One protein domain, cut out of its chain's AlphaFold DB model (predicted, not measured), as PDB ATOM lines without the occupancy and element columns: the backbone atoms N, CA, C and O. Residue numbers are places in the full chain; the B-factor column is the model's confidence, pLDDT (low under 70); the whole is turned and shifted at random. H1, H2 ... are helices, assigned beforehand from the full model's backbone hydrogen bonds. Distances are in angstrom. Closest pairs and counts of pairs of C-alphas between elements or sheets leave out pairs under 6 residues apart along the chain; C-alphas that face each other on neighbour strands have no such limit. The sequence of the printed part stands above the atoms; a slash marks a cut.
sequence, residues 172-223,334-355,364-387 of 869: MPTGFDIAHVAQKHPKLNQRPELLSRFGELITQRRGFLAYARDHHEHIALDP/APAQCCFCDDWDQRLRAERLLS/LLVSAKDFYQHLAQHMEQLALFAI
ATOM      1  N   MET A 172     134.532  51.621 324.518       72.69
ATOM      2  CA  MET A 172     135.780  52.180 324.007       72.69
ATOM      3  C   MET A 172     135.820  53.704 324.243       72.69
ATOM      4  O   MET A 172     134.909  54.402 323.797       72.69
ATOM      5  N   PRO A 173     136.855  54.262 324.907       77.94
ATOM      6  CA  PRO A 173     136.910  55.698 325.198       77.94
ATOM      7  C   PRO A 173     137.026  56.580 323.941       77.94
ATOM      8  O   PRO A 173     138.100  56.695 323.346       77.94
ATOM      9  N   THR A 174     135.938  57.268 323.584       83.44
ATOM     10  CA  THR A 174     135.856  58.175 322.420       83.44
ATOM     11  C   THR A 174     136.790  59.382 322.515       83.44
ATOM     12  O   THR A 174     137.304  59.850 321.501       83.44
ATOM     13  N   GLY A 175     137.058  59.880 323.727       85.12
ATOM     14  CA  GLY A 175     137.828  61.111 323.949       85.12
ATOM     15  C   GLY A 175     139.240  61.108 323.346       85.12
ATOM     16  O   GLY A 175     139.719  62.157 322.924       85.12
ATOM     17  N   PHE A 176     139.884  59.941 323.236       87.12
ATOM     18  CA  PHE A 176     141.186  59.806 322.568       87.12
ATOM     19  C   PHE A 176     141.077  59.975 321.045       87.12
ATOM     20  O   PHE A 176     141.888  60.675 320.440       87.12
ATOM     21  N   ASP A 177     140.050  59.384 320.432       89.62
ATOM     22  CA  ASP A 177     139.819  59.470 318.988       89.62
ATOM     23  C   ASP A 177     139.373  60.889 318.587       89.62
ATOM     24  O   ASP A 177     139.855  61.437 317.596       89.62
ATOM     25  N   ILE A 178     138.536  61.533 319.412       89.19
ATOM     26  CA  ILE A 178     138.152  62.947 319.269       89.19
ATOM     27  C   ILE A 178     139.394  63.854 319.364       89.19
ATOM     28  O   ILE A 178     139.603  64.707 318.501       89.19
ATOM     29  N   ALA A 179     140.266  63.643 320.359       88.12
ATOM     30  CA  ALA A 179     141.508  64.406 320.499       88.12
ATOM     31  C   ALA A 179     142.474  64.199 319.315       88.12
ATOM     32  O   ALA A 179     143.123  65.153 318.881       88.12
ATOM     33  N   HIS A 180     142.538  62.991 318.740       89.19
ATOM     34  CA  HIS A 180     143.332  62.736 317.536       89.19
ATOM     35  C   HIS A 180     142.831  63.549 316.333       89.19
ATOM     36  O   HIS A 180     143.635  64.181 315.644       89.19
ATOM     37  N   VAL A 181     141.515  63.587 316.096       90.69
ATOM     38  CA  VAL A 181     140.926  64.400 315.015       90.69
ATOM     39  C   VAL A 181     141.196  65.894 315.246       90.69
ATOM     40  O   VAL A 181     141.607  66.580 314.310       90.69
ATOM     41  N   ALA A 182     141.059  66.378 316.487       90.69
ATOM     42  CA  ALA A 182     141.315  67.773 316.871       90.69
ATOM     43  C   ALA A 182     142.763  68.218 316.601       90.69
ATOM     44  O   ALA A 182     143.005  69.346 316.163       90.69
ATOM     45  N   GLN A 183     143.725  67.324 316.859       91.25
ATOM     46  CA  GLN A 183     145.149  67.555 316.619       91.25
ATOM     47  C   GLN A 183     145.505  67.479 315.126       91.25
ATOM     48  O   GLN A 183     146.308  68.273 314.641       91.25
ATOM     49  N   LYS A 184     144.928  66.515 314.400       88.81
ATOM     50  CA  LYS A 184     145.278  66.215 313.003       88.81
ATOM     51  C   LYS A 184     144.624  67.154 311.991       88.81
ATOM     52  O   LYS A 184     145.214  67.424 310.950       88.81
ATOM     53  N   HIS A 185     143.436  67.670 312.305       91.06
ATOM     54  CA  HIS A 185     142.684  68.586 311.448       91.06
ATOM     55  C   HIS A 185     142.230  69.822 312.238       91.06
ATOM     56  O   HIS A 185     141.046  69.941 312.561       91.06
ATOM     57  N   PRO A 186     143.135  70.778 312.540       90.31
ATOM     58  CA  PRO A 186     142.828  71.910 313.417       90.31
ATOM     59  C   PRO A 186     141.640  72.776 312.973       90.31
ATOM     60  O   PRO A 186     140.990  73.394 313.814       90.31
ATOM     61  N   LYS A 187     141.314  72.783 311.673       89.50
ATOM     62  CA  LYS A 187     140.136  73.460 311.103       89.50
ATOM     63  C   LYS A 187     138.809  72.908 311.655       89.50
ATOM     64  O   LYS A 187     137.869  73.675 311.852       89.50
ATOM     65  N   LEU A 188     138.746  71.622 312.023       89.00
ATOM     66  CA  LEU A 188     137.567  71.017 312.660       89.00
ATOM     67  C   LEU A 188     137.326  71.492 314.100       89.00
ATOM     68  O   LEU A 188     136.202  71.369 314.581       89.00
ATOM     69  N   ASN A 189     138.305  72.107 314.774       88.12
ATOM     70  CA  ASN A 189     138.086  72.694 316.105       88.12
ATOM     71  C   ASN A 189     137.097  73.878 316.070       88.12
ATOM     72  O   ASN A 189     136.518  74.228 317.094       88.12
ATOM     73  N   GLN A 190     136.850  74.453 314.887       88.88
ATOM     74  CA  GLN A 190     135.808  75.459 314.649       88.88
ATOM     75  C   GLN A 190     134.399  74.841 314.511       88.88
ATOM     76  O   GLN A 190     133.409  75.566 314.482       88.88
ATOM     77  N   ARG A 191     134.287  73.506 314.397       89.00
ATOM     78  CA  ARG A 191     133.035  72.759 314.178       89.00
ATOM     79  C   ARG A 191     132.954  71.536 315.113       89.00
ATOM     80  O   ARG A 191     133.086  70.403 314.639       89.00
ATOM     81  N   PRO A 192     132.710  71.736 316.425       87.12
ATOM     82  CA  PRO A 192     132.775  70.673 317.434       87.12
ATOM     83  C   PRO A 192     131.843  69.482 317.152       87.12
ATOM     84  O   PRO A 192     132.192  68.348 317.457       87.12
ATOM     85  N   GLU A 193     130.699  69.706 316.504       89.62
ATOM     86  CA  GLU A 193     129.768  68.645 316.092       89.62
ATOM     87  C   GLU A 193     130.396  67.648 315.104       89.62
ATOM     88  O   GLU A 193     130.232  66.436 315.242       89.62
ATOM     89  N   LEU A 194     131.147  68.148 314.112       87.31
ATOM     90  CA  LEU A 194     131.870  67.298 313.163       87.31
ATOM     91  C   LEU A 194     133.055  66.614 313.844       87.31
ATOM     92  O   LEU A 194     133.315  65.443 313.581       87.31
ATOM     93  N   LEU A 195     133.749  67.333 314.727       88.94
ATOM     94  CA  LEU A 195     134.882  66.817 315.488       88.94
ATOM     95  C   LEU A 195     134.490  65.602 316.350       88.94
ATOM     96  O   LEU A 195     135.106  64.543 316.217       88.94
ATOM     97  N   SER A 196     133.430  65.720 317.160       87.88
ATOM     98  CA  SER A 196     132.894  64.597 317.944       87.88
ATOM     99  C   SER A 196     132.450  63.449 317.040       87.88
ATOM    100  O   SER A 196     132.874  62.314 317.243       87.88
ATOM    101  N   ARG A 197     131.690  63.744 315.975       87.69
ATOM    102  CA  ARG A 197     131.187  62.736 315.030       87.69
ATOM    103  C   ARG A 197     132.305  61.948 314.340       87.69
ATOM    104  O   ARG A 197     132.174  60.738 314.177       87.69
ATOM    105  N   PHE A 198     133.402  62.591 313.935       87.38
ATOM    106  CA  PHE A 198     134.543  61.882 313.343       87.38
ATOM    107  C   PHE A 198     135.321  61.059 314.376       87.38
ATOM    108  O   PHE A 198     135.725  59.943 314.055       87.38
ATOM    109  N   GLY A 199     135.475  61.548 315.612       87.00
ATOM    110  CA  GLY A 199     136.052  60.755 316.701       87.00
ATOM    111  C   GLY A 199     135.216  59.509 317.021       87.00
ATOM    112  O   GLY A 199     135.737  58.400 317.013       87.00
ATOM    113  N   GLU A 200     133.902  59.665 317.191       84.75
ATOM    114  CA  GLU A 200     132.962  58.558 317.418       84.75
ATOM    115  C   GLU A 200     132.968  57.527 316.279       84.75
ATOM    116  O   GLU A 200     132.942  56.325 316.543       84.75
ATOM    117  N   LEU A 201     133.055  57.960 315.015       83.69
ATOM    118  CA  LEU A 201     133.167  57.054 313.862       83.69
ATOM    119  C   LEU A 201     134.482  56.256 313.864       83.69
ATOM    120  O   LEU A 201     134.481  55.077 313.500       83.69
ATOM    121  N   ILE A 202     135.594  56.853 314.308       85.81
ATOM    122  CA  ILE A 202     136.858  56.134 314.532       85.81
ATOM    123  C   ILE A 202     136.677  55.107 315.657       85.81
ATOM    124  O   ILE A 202     137.043  53.946 315.472       85.81
ATOM    125  N   THR A 203     136.061  55.482 316.781       85.19
ATOM    126  CA  THR A 203     135.803  54.571 317.908       85.19
ATOM    127  C   THR A 203     134.914  53.388 317.499       85.19
ATOM    128  O   THR A 203     135.246  52.240 317.795       85.19
ATOM    129  N   GLN A 204     133.841  53.631 316.739       81.94
ATOM    130  CA  GLN A 204     132.972  52.584 316.179       81.94
ATOM    131  C   GLN A 204     133.742  51.657 315.225       81.94
ATOM    132  O   GLN A 204     133.610  50.436 315.311       81.94
ATOM    133  N   ARG A 205     134.601  52.208 314.353       82.88
ATOM    134  CA  ARG A 205     135.460  51.419 313.451       82.88
ATOM    135  C   ARG A 205     136.477  50.571 314.225       82.88
ATOM    136  O   ARG A 205     136.676  49.412 313.869       82.88
ATOM    137  N   ARG A 206     137.064  51.096 315.308       82.75
ATOM    138  CA  ARG A 206     137.945  50.342 316.225       82.75
ATOM    139  C   ARG A 206     137.192  49.198 316.913       82.75
ATOM    140  O   ARG A 206     137.699  48.079 316.937       82.75
ATOM    141  N   GLY A 207     135.979  49.449 317.409       78.62
ATOM    142  CA  GLY A 207     135.114  48.426 318.011       78.62
ATOM    143  C   GLY A 207     134.710  47.326 317.020       78.62
ATOM    144  O   GLY A 207     134.763  46.146 317.359       78.62
ATOM    145  N   PHE A 208     134.393  47.685 315.772       76.44
ATOM    146  CA  PHE A 208     134.111  46.719 314.704       76.44
ATOM    147  C   PHE A 208     135.336  45.854 314.370       76.44
ATOM    148  O   PHE A 208     135.207  44.640 314.236       76.44
ATOM    149  N   LEU A 209     136.532  46.450 314.275       79.94
ATOM    150  CA  LEU A 209     137.780  45.719 314.012       79.94
ATOM    151  C   LEU A 209     138.205  44.819 315.186       79.94
ATOM    152  O   LEU A 209     138.828  43.782 314.956       79.94
ATOM    153  N   ALA A 210     137.856  45.176 316.425       74.31
ATOM    154  CA  ALA A 210     137.992  44.292 317.581       74.31
ATOM    155  C   ALA A 210     137.013  43.110 317.485       74.31
ATOM    156  O   ALA A 210     137.451  41.965 317.449       74.31
ATOM    157  N   TYR A 211     135.711  43.374 317.309       74.06
ATOM    158  CA  TYR A 211     134.698  42.328 317.114       74.06
ATOM    159  C   TYR A 211     135.055  41.362 315.971       74.06
ATOM    160  O   TYR A 211     134.938  40.148 316.126       74.06
ATOM    161  N   ALA A 212     135.504  41.882 314.824       69.81
ATOM    162  CA  ALA A 212     135.862  41.070 313.666       69.81
ATOM    163  C   ALA A 212     137.031  40.115 313.962       69.81
ATOM    164  O   ALA A 212     137.032  38.990 313.461       69.81
ATOM    165  N   ARG A 213     137.986  40.541 314.801       71.94
ATOM    166  CA  ARG A 213     139.099  39.712 315.271       71.94
ATOM    167  C   ARG A 213     138.632  38.663 316.272       71.94
ATOM    168  O   ARG A 213     138.817  37.485 315.999       71.94
ATOM    169  N   ASP A 214     137.966  39.069 317.351       67.38
ATOM    170  CA  ASP A 214     137.460  38.166 318.394       67.38
ATOM    171  C   ASP A 214     136.544  37.076 317.796       67.38
ATOM    172  O   ASP A 214     136.606  35.906 318.171       67.38
ATOM    173  N   HIS A 215     135.725  37.439 316.804       66.06
ATOM    174  CA  HIS A 215     134.874  36.514 316.056       66.06
ATOM    175  C   HIS A 215     135.663  35.584 315.118       66.06
ATOM    176  O   HIS A 215     135.294  34.420 314.967       66.06
ATOM    177  N   HIS A 216     136.743  36.060 314.491       63.41
ATOM    178  CA  HIS A 216     137.622  35.221 313.672       63.41
ATOM    179  C   HIS A 216     138.430  34.241 314.538       63.41
ATOM    180  O   HIS A 216     138.492  33.061 314.209       63.41
ATOM    181  N   GLU A 217     138.951  34.687 315.684       67.12
ATOM    182  CA  GLU A 217     139.605  33.838 316.687       67.12
ATOM    183  C   GLU A 217     138.637  32.767 317.223       67.12
ATOM    184  O   GLU A 217     138.988  31.590 317.268       67.12
ATOM    185  N   HIS A 218     137.383  33.125 317.525       61.56
ATOM    186  CA  HIS A 218     136.353  32.159 317.934       61.56
ATOM    187  C   HIS A 218     136.001  31.140 316.826       61.56
ATOM    188  O   HIS A 218     135.594  30.020 317.136       61.56
ATOM    189  N   ILE A 219     136.141  31.488 315.543       55.38
ATOM    190  CA  ILE A 219     135.954  30.543 314.424       55.38
ATOM    191  C   ILE A 219     137.202  29.671 314.201       55.38
ATOM    192  O   ILE A 219     137.069  28.522 313.793       55.38
ATOM    193  N   ALA A 220     138.398  30.193 314.482       58.44
ATOM    194  CA  ALA A 220     139.669  29.494 314.289       58.44
ATOM    195  C   ALA A 220     140.025  28.498 315.415       58.44
ATOM    196  O   ALA A 220     140.913  27.667 315.227       58.44
ATOM    197  N   LEU A 221     139.365  28.575 316.575       47.94
ATOM    198  CA  LEU A 221     139.554  27.634 317.682       47.94
ATOM    199  C   LEU A 221     138.786  26.324 317.455       47.94
ATOM    200  O   LEU A 221     137.563  26.315 317.304       47.94
ATOM    201  N   ASP A 222     139.515  25.207 317.505       42.31
ATOM    202  CA  ASP A 222     138.979  23.851 317.350       42.31
ATOM    203  C   ASP A 222     137.902  23.565 318.433       42.31
ATOM    204  O   ASP A 222     138.081  23.976 319.591       42.31
ATOM    205  N   PRO A 223     136.773  22.874 318.138       48.06
ATOM    206  CA  PRO A 223     135.604  22.832 319.032       48.06
ATOM    207  C   PRO A 223     135.845  22.256 320.436       48.06
ATOM    208  O   PRO A 223     135.011  22.434 321.326       48.06
ATOM    209  N   ALA A 334     134.424  75.683 296.001       86.31
ATOM    210  CA  ALA A 334     135.645  76.388 296.383       86.31
ATOM    211  C   ALA A 334     136.509  75.495 297.299       86.31
ATOM    212  O   ALA A 334     136.005  75.044 298.331       86.31
ATOM    213  N   PRO A 335     137.808  75.255 297.020       86.56
ATOM    214  CA  PRO A 335     138.674  74.422 297.867       86.56
ATOM    215  C   PRO A 335     138.694  74.832 299.348       86.56
ATOM    216  O   PRO A 335     138.728  73.970 300.227       86.56
ATOM    217  N   ALA A 336     138.575  76.133 299.637       85.81
ATOM    218  CA  ALA A 336     138.448  76.678 300.992       85.81
ATOM    219  C   ALA A 336     137.264  76.104 301.806       85.81
ATOM    220  O   ALA A 336     137.314  76.107 303.038       85.81
ATOM    221  N   GLN A 337     136.225  75.569 301.148       87.50
ATOM    222  CA  GLN A 337     135.072  74.919 301.788       87.50
ATOM    223  C   GLN A 337     135.403  73.523 302.357       87.50
ATOM    224  O   GLN A 337     134.577  72.944 303.066       87.50
ATOM    225  N   CYS A 338     136.604  72.977 302.113       90.06
ATOM    226  CA  CYS A 338     137.068  71.762 302.786       90.06
ATOM    227  C   CYS A 338     137.132  71.978 304.307       90.06
ATOM    228  O   CYS A 338     137.840  72.856 304.795       90.06
ATOM    229  N   CYS A 339     136.424  71.156 305.085       87.69
ATOM    230  CA  CYS A 339     136.374  71.286 306.545       87.69
ATOM    231  C   CYS A 339     137.633  70.779 307.277       87.69
ATOM    232  O   CYS A 339     137.796  71.064 308.461       87.69
ATOM    233  N   PHE A 340     138.525  70.053 306.593       88.44
ATOM    234  CA  PHE A 340     139.689  69.392 307.197       88.44
ATOM    235  C   PHE A 340     141.001  70.187 307.099       88.44
ATOM    236  O   PHE A 340     141.857  70.031 307.972       88.44
ATOM    237  N   CYS A 341     141.187  71.012 306.061       90.88
ATOM    238  CA  CYS A 341     142.407  71.805 305.865       90.88
ATOM    239  C   CYS A 341     142.170  73.111 305.085       90.88
ATOM    240  O   CYS A 341     141.110  73.320 304.490       90.88
ATOM    241  N   ASP A 342     143.192  73.969 305.086       88.31
ATOM    242  CA  ASP A 342     143.336  75.132 304.196       88.31
ATOM    243  C   ASP A 342     144.494  74.949 303.194       88.31
ATOM    244  O   ASP A 342     144.511  75.578 302.138       88.31
ATOM    245  N   ASP A 343     145.433  74.041 303.488       87.81
ATOM    246  CA  ASP A 343     146.573  73.649 302.650       87.81
ATOM    247  C   ASP A 343     146.244  73.463 301.168       87.81
ATOM    248  O   ASP A 343     147.047  73.826 300.314       87.81
ATOM    249  N   TRP A 344     145.106  72.846 300.848       91.19
ATOM    250  CA  TRP A 344     144.762  72.517 299.466       91.19
ATOM    251  C   TRP A 344     144.379  73.755 298.649       91.19
ATOM    252  O   TRP A 344     144.889  73.943 297.546       91.19
ATOM    253  N   ASP A 345     143.576  74.647 299.231       87.44
ATOM    254  CA  ASP A 345     143.258  75.960 298.663       87.44
ATOM    255  C   ASP A 345     144.532  76.808 298.495       87.44
ATOM    256  O   ASP A 345     144.774  77.370 297.428       87.44
ATOM    257  N   GLN A 346     145.411  76.810 299.505       88.56
ATOM    258  CA  GLN A 346     146.695  77.516 299.450       88.56
ATOM    259  C   GLN A 346     147.624  76.975 298.351       88.56
ATOM    260  O   GLN A 346     148.225  77.764 297.622       88.56
ATOM    261  N   ARG A 347     147.734  75.646 298.198       88.81
ATOM    262  CA  ARG A 347     148.563  75.005 297.160       88.81
ATOM    263  C   ARG A 347     148.041  75.301 295.761       88.81
ATOM    264  O   ARG A 347     148.816  75.756 294.930       88.81
ATOM    265  N   LEU A 348     146.739  75.152 295.521       86.12
ATOM    266  CA  LEU A 348     146.136  75.462 294.222       86.12
ATOM    267  C   LEU A 348     146.256  76.958 293.866       86.12
ATOM    268  O   LEU A 348     146.529  77.298 292.714       86.12
ATOM    269  N   ARG A 349     146.133  77.874 294.843       84.06
ATOM    270  CA  ARG A 349     146.439  79.304 294.632       84.06
ATOM    271  C   ARG A 349     147.916  79.539 294.311       84.06
ATOM    272  O   ARG A 349     148.208  80.372 293.457       84.06
ATOM    273  N   ALA A 350     148.836  78.826 294.961       83.25
ATOM    274  CA  ALA A 350     150.274  78.918 294.697       83.25
ATOM    275  C   ALA A 350     150.661  78.349 293.318       83.25
ATOM    276  O   ALA A 350     151.479  78.941 292.619       83.25
ATOM    277  N   GLU A 351     150.040  77.253 292.887       83.12
ATOM    278  CA  GLU A 351     150.211  76.679 291.548       83.12
ATOM    279  C   GLU A 351     149.693  77.639 290.470       83.12
ATOM    280  O   GLU A 351     150.411  77.931 289.513       83.12
ATOM    281  N   ARG A 352     148.508  78.232 290.668       76.62
ATOM    282  CA  ARG A 352     147.940  79.220 289.736       76.62
ATOM    283  C   ARG A 352     148.721  80.539 289.689       76.62
ATOM    284  O   ARG A 352     148.849  81.154 288.635       76.62
ATOM    285  N   LEU A 353     149.305  80.950 290.816       75.38
ATOM    286  CA  LEU A 353     150.285  82.040 290.894       75.38
ATOM    287  C   LEU A 353     151.504  81.788 289.992       75.38
ATOM    288  O   LEU A 353     152.006  82.722 289.368       75.38
ATOM    289  N   LEU A 354     151.974  80.538 289.938       76.75
ATOM    290  CA  LEU A 354     153.136  80.122 289.152       76.75
ATOM    291  C   LEU A 354     152.811  79.902 287.663       76.75
ATOM    292  O   LEU A 354     153.708  80.073 286.840       76.75
ATOM    293  N   SER A 355     151.567  79.555 287.305       74.19
ATOM    294  CA  SER A 355     151.139  79.387 285.905       74.19
ATOM    295  C   SER A 355     150.693  80.692 285.239       74.19
ATOM    296  O   SER A 355     151.151  81.012 284.144       74.19
ATOM    297  N   LEU A 364     138.696  80.706 293.479       80.19
ATOM    298  CA  LEU A 364     139.266  79.458 293.012       80.19
ATOM    299  C   LEU A 364     138.180  78.392 293.136       80.19
ATOM    300  O   LEU A 364     137.722  78.109 294.239       80.19
ATOM    301  N   LEU A 365     137.804  77.804 292.007       84.19
ATOM    302  CA  LEU A 365     136.789  76.769 291.914       84.19
ATOM    303  C   LEU A 365     137.400  75.490 291.336       84.19
ATOM    304  O   LEU A 365     138.294  75.539 290.488       84.19
ATOM    305  N   VAL A 366     136.928  74.350 291.828       85.69
ATOM    306  CA  VAL A 366     137.306  72.999 291.386       85.69
ATOM    307  C   VAL A 366     136.049  72.169 291.155       85.69
ATOM    308  O   VAL A 366     134.988  72.479 291.701       85.69
ATOM    309  N   SER A 367     136.142  71.096 290.368       86.50
ATOM    310  CA  SER A 367     134.975  70.239 290.164       86.50
ATOM    311  C   SER A 367     134.624  69.480 291.447       86.50
ATOM    312  O   SER A 367     135.506  69.073 292.210       86.50
ATOM    313  N   ALA A 368     133.334  69.208 291.660       82.94
ATOM    314  CA  ALA A 368     132.876  68.373 292.768       82.94
ATOM    315  C   ALA A 368     133.589  67.008 292.837       82.94
ATOM    316  O   ALA A 368     133.821  66.498 293.930       82.94
ATOM    317  N   LYS A 369     134.005  66.434 291.697       86.12
ATOM    318  CA  LYS A 369     134.798  65.196 291.669       86.12
ATOM    319  C   LYS A 369     136.139  65.373 292.386       86.12
ATOM    320  O   LYS A 369     136.486  64.544 293.224       86.12
ATOM    321  N   ASP A 370     136.867  66.442 292.078       86.81
ATOM    322  CA  ASP A 370     138.184  66.716 292.663       86.81
ATOM    323  C   ASP A 370     138.045  67.073 294.152       86.81
ATOM    324  O   ASP A 370     138.829  66.611 294.982       86.81
ATOM    325  N   PHE A 371     136.982  67.806 294.508       88.44
ATOM    326  CA  PHE A 371     136.618  68.105 295.894       88.44
ATOM    327  C   PHE A 371     136.308  66.842 296.707       88.44
ATOM    328  O   PHE A 371     136.867  66.660 297.789       88.44
ATOM    329  N   TYR A 372     135.481  65.926 296.191       86.19
ATOM    330  CA  TYR A 372     135.206  64.655 296.866       86.19
ATOM    331  C   TYR A 372     136.433  63.736 296.910       86.19
ATOM    332  O   TYR A 372     136.626  63.047 297.909       86.19
ATOM    333  N   GLN A 373     137.297  63.751 295.890       90.50
ATOM    334  CA  GLN A 373     138.547  62.986 295.900       90.50
ATOM    335  C   GLN A 373     139.534  63.514 296.957       90.50
ATOM    336  O   GLN A 373     140.159  62.717 297.655       90.50
ATOM    337  N   HIS A 374     139.636  64.834 297.134       90.81
ATOM    338  CA  HIS A 374     140.401  65.441 298.225       90.81
ATOM    339  C   HIS A 374     139.788  65.131 299.605       90.81
ATOM    340  O   HIS A 374     140.495  64.713 300.524       90.81
ATOM    341  N   LEU A 375     138.464  65.254 299.745       89.56
ATOM    342  CA  LEU A 375     137.739  64.933 300.979       89.56
ATOM    343  C   LEU A 375     137.945  63.466 301.401       89.56
ATOM    344  O   LEU A 375     138.171  63.178 302.578       89.56
ATOM    345  N   ALA A 376     137.932  62.547 300.430       84.50
ATOM    346  CA  ALA A 376     138.165  61.124 300.650       84.50
ATOM    347  C   ALA A 376     139.565  60.832 301.217       84.50
ATOM    348  O   ALA A 376     139.674  59.997 302.110       84.50
ATOM    349  N   GLN A 377     140.611  61.552 300.793       89.94
ATOM    350  CA  GLN A 377     141.972  61.385 301.334       89.94
ATOM    351  C   GLN A 377     142.042  61.712 302.834       89.94
ATOM    352  O   GLN A 377     142.730  61.026 303.591       89.94
ATOM    353  N   HIS A 378     141.311  62.729 303.297       90.00
ATOM    354  CA  HIS A 378     141.220  63.032 304.728       90.00
ATOM    355  C   HIS A 378     140.424  61.966 305.496       90.00
ATOM    356  O   HIS A 378     140.846  61.536 306.571       90.00
ATOM    357  N   MET A 379     139.321  61.469 304.926       86.19
ATOM    358  CA  MET A 379     138.549  60.374 305.524       86.19
ATOM    359  C   MET A 379     139.353  59.064 305.599       86.19
ATOM    360  O   MET A 379     139.307  58.384 306.622       86.19
ATOM    361  N   GLU A 380     140.140  58.739 304.573       86.94
ATOM    362  CA  GLU A 380     141.069  57.601 304.544       86.94
ATOM    363  C   GLU A 380     142.142  57.733 305.634       86.94
ATOM    364  O   GLU A 380     142.336  56.818 306.438       86.94
ATOM    365  N   GLN A 381     142.777  58.904 305.747       86.62
ATOM    366  CA  GLN A 381     143.766  59.187 306.791       86.62
ATOM    367  C   GLN A 381     143.207  59.037 308.217       86.62
ATOM    368  O   GLN A 381     143.979  58.742 309.134       86.62
ATOM    369  N   LEU A 382     141.906  59.237 308.435       87.56
ATOM    370  CA  LEU A 382     141.242  58.954 309.713       87.56
ATOM    371  C   LEU A 382     140.843  57.475 309.851       87.56
ATOM    372  O   LEU A 382     141.046  56.879 310.907       87.56
ATOM    373  N   ALA A 383     140.359  56.844 308.780       82.31
ATOM    374  CA  ALA A 383     139.988  55.428 308.761       82.31
ATOM    375  C   ALA A 383     141.180  54.475 308.975       82.31
ATOM    376  O   ALA A 383     140.984  53.371 309.492       82.31
ATOM    377  N   LEU A 384     142.399  54.897 308.612       84.44
ATOM    378  CA  LEU A 384     143.653  54.186 308.883       84.44
ATOM    379  C   LEU A 384     144.059  54.233 310.365       84.44
ATOM    380  O   LEU A 384     144.571  53.247 310.879       84.44
ATOM    381  N   PHE A 385     143.785  55.330 311.083       84.06
ATOM    382  CA  PHE A 385     144.091  55.445 312.521       84.06
ATOM    383  C   PHE A 385     143.245  54.494 313.387       84.06
ATOM    384  O   PHE A 385     143.660  54.096 314.472       84.06
ATOM    385  N   ALA A 386     142.081  54.068 312.885       81.50
ATOM    386  CA  ALA A 386     141.262  53.047 313.532       81.50
ATOM    387  C   ALA A 386     141.866  51.625 313.468       81.50
ATOM    388  O   ALA A 386     141.364  50.730 314.148       81.50
ATOM    389  N   ILE A 387     142.912  51.398 312.664       80.81
ATOM    390  CA  ILE A 387     143.606  50.110 312.579       80.81
ATOM    391  C   ILE A 387     144.664  50.061 313.696       80.81
ATOM    392  O   ILE A 387     145.596  50.868 313.680       80.81
TER     393      ILE A 387
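AT A GLANCE: This is residues 172 to 223, 334 to 355 and 364 to 387 of the 869 residues of the protein "Fork-head domain-containing protein" of Zymoseptoria tritici ST99CH_1E4 (UniProt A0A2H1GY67). A long helix, H3, has its first part in a loose cluster with H1, H2 and the last residues of H5, while its far end sticks out as an arm, residues 211 to 220; H1 crosses H3 steeply, and H4 lies toward the opposite end of the domain, touching no helix. The 98 printed residues hold five named helices, H1 to H5 in chain order, and no named strand: all helix. The whole is loose, with a radius of gyration of the C-alphas of 18.0 A and spans of 67 by 26 by 19 A.

IN THESE COORDINATES: H3, residues 192 to 220, runs 41.9 A from C-alpha 192 at (132.775, 70.673, 317.434) to C-alpha 220 at (139.669, 29.494, 314.289). H1 is residues 174 to 184, 15.6 A; H2 is residues 186 to 190, 8.0 A. H4, residues 343 to 355, measures 18.3 A. H5, residues 368 to 385, measures 26.1 A and ends at (144.091, 55.445, 312.521).

HOW THE PARTS SIT: H3, with residues 195 to 203 alone, touches H1 at a steep tilt of 60 degrees, opposite ways; the closest C-alphas, of Ile 178 and Gly 199, are 4.0 A apart. H3 and H5 touch at a steep tilt of 56 degrees, the same way, closest at C-alphas 202 and 383, 6.6 A. H2 and H3 only just touch, only at the corner, with 3 pairs of C-alphas within 8 A, closest at 188 and 195, 5.7 A. H4 and H5 are only just apart, 8.4 A at the closest. Every O i to N i+4 pair is within hydrogen-bond range in H1, H3 and H4; H5 has 12 of 14, H2 0 of 1 but 2 of 2 O i to N i+3 pairs.

THE WHOLE: C-alphas 223 and 355, the farthest apart, are 67.4 A apart. Residues 224 to 333 and 356 to 363 are not printed; the gaps are 58.1 A and 13.8 A. Of the links printed whole, H1 to H2 and H2 to H3 are tight. Residues 212 and 214 to 223 have pLDDT under 70.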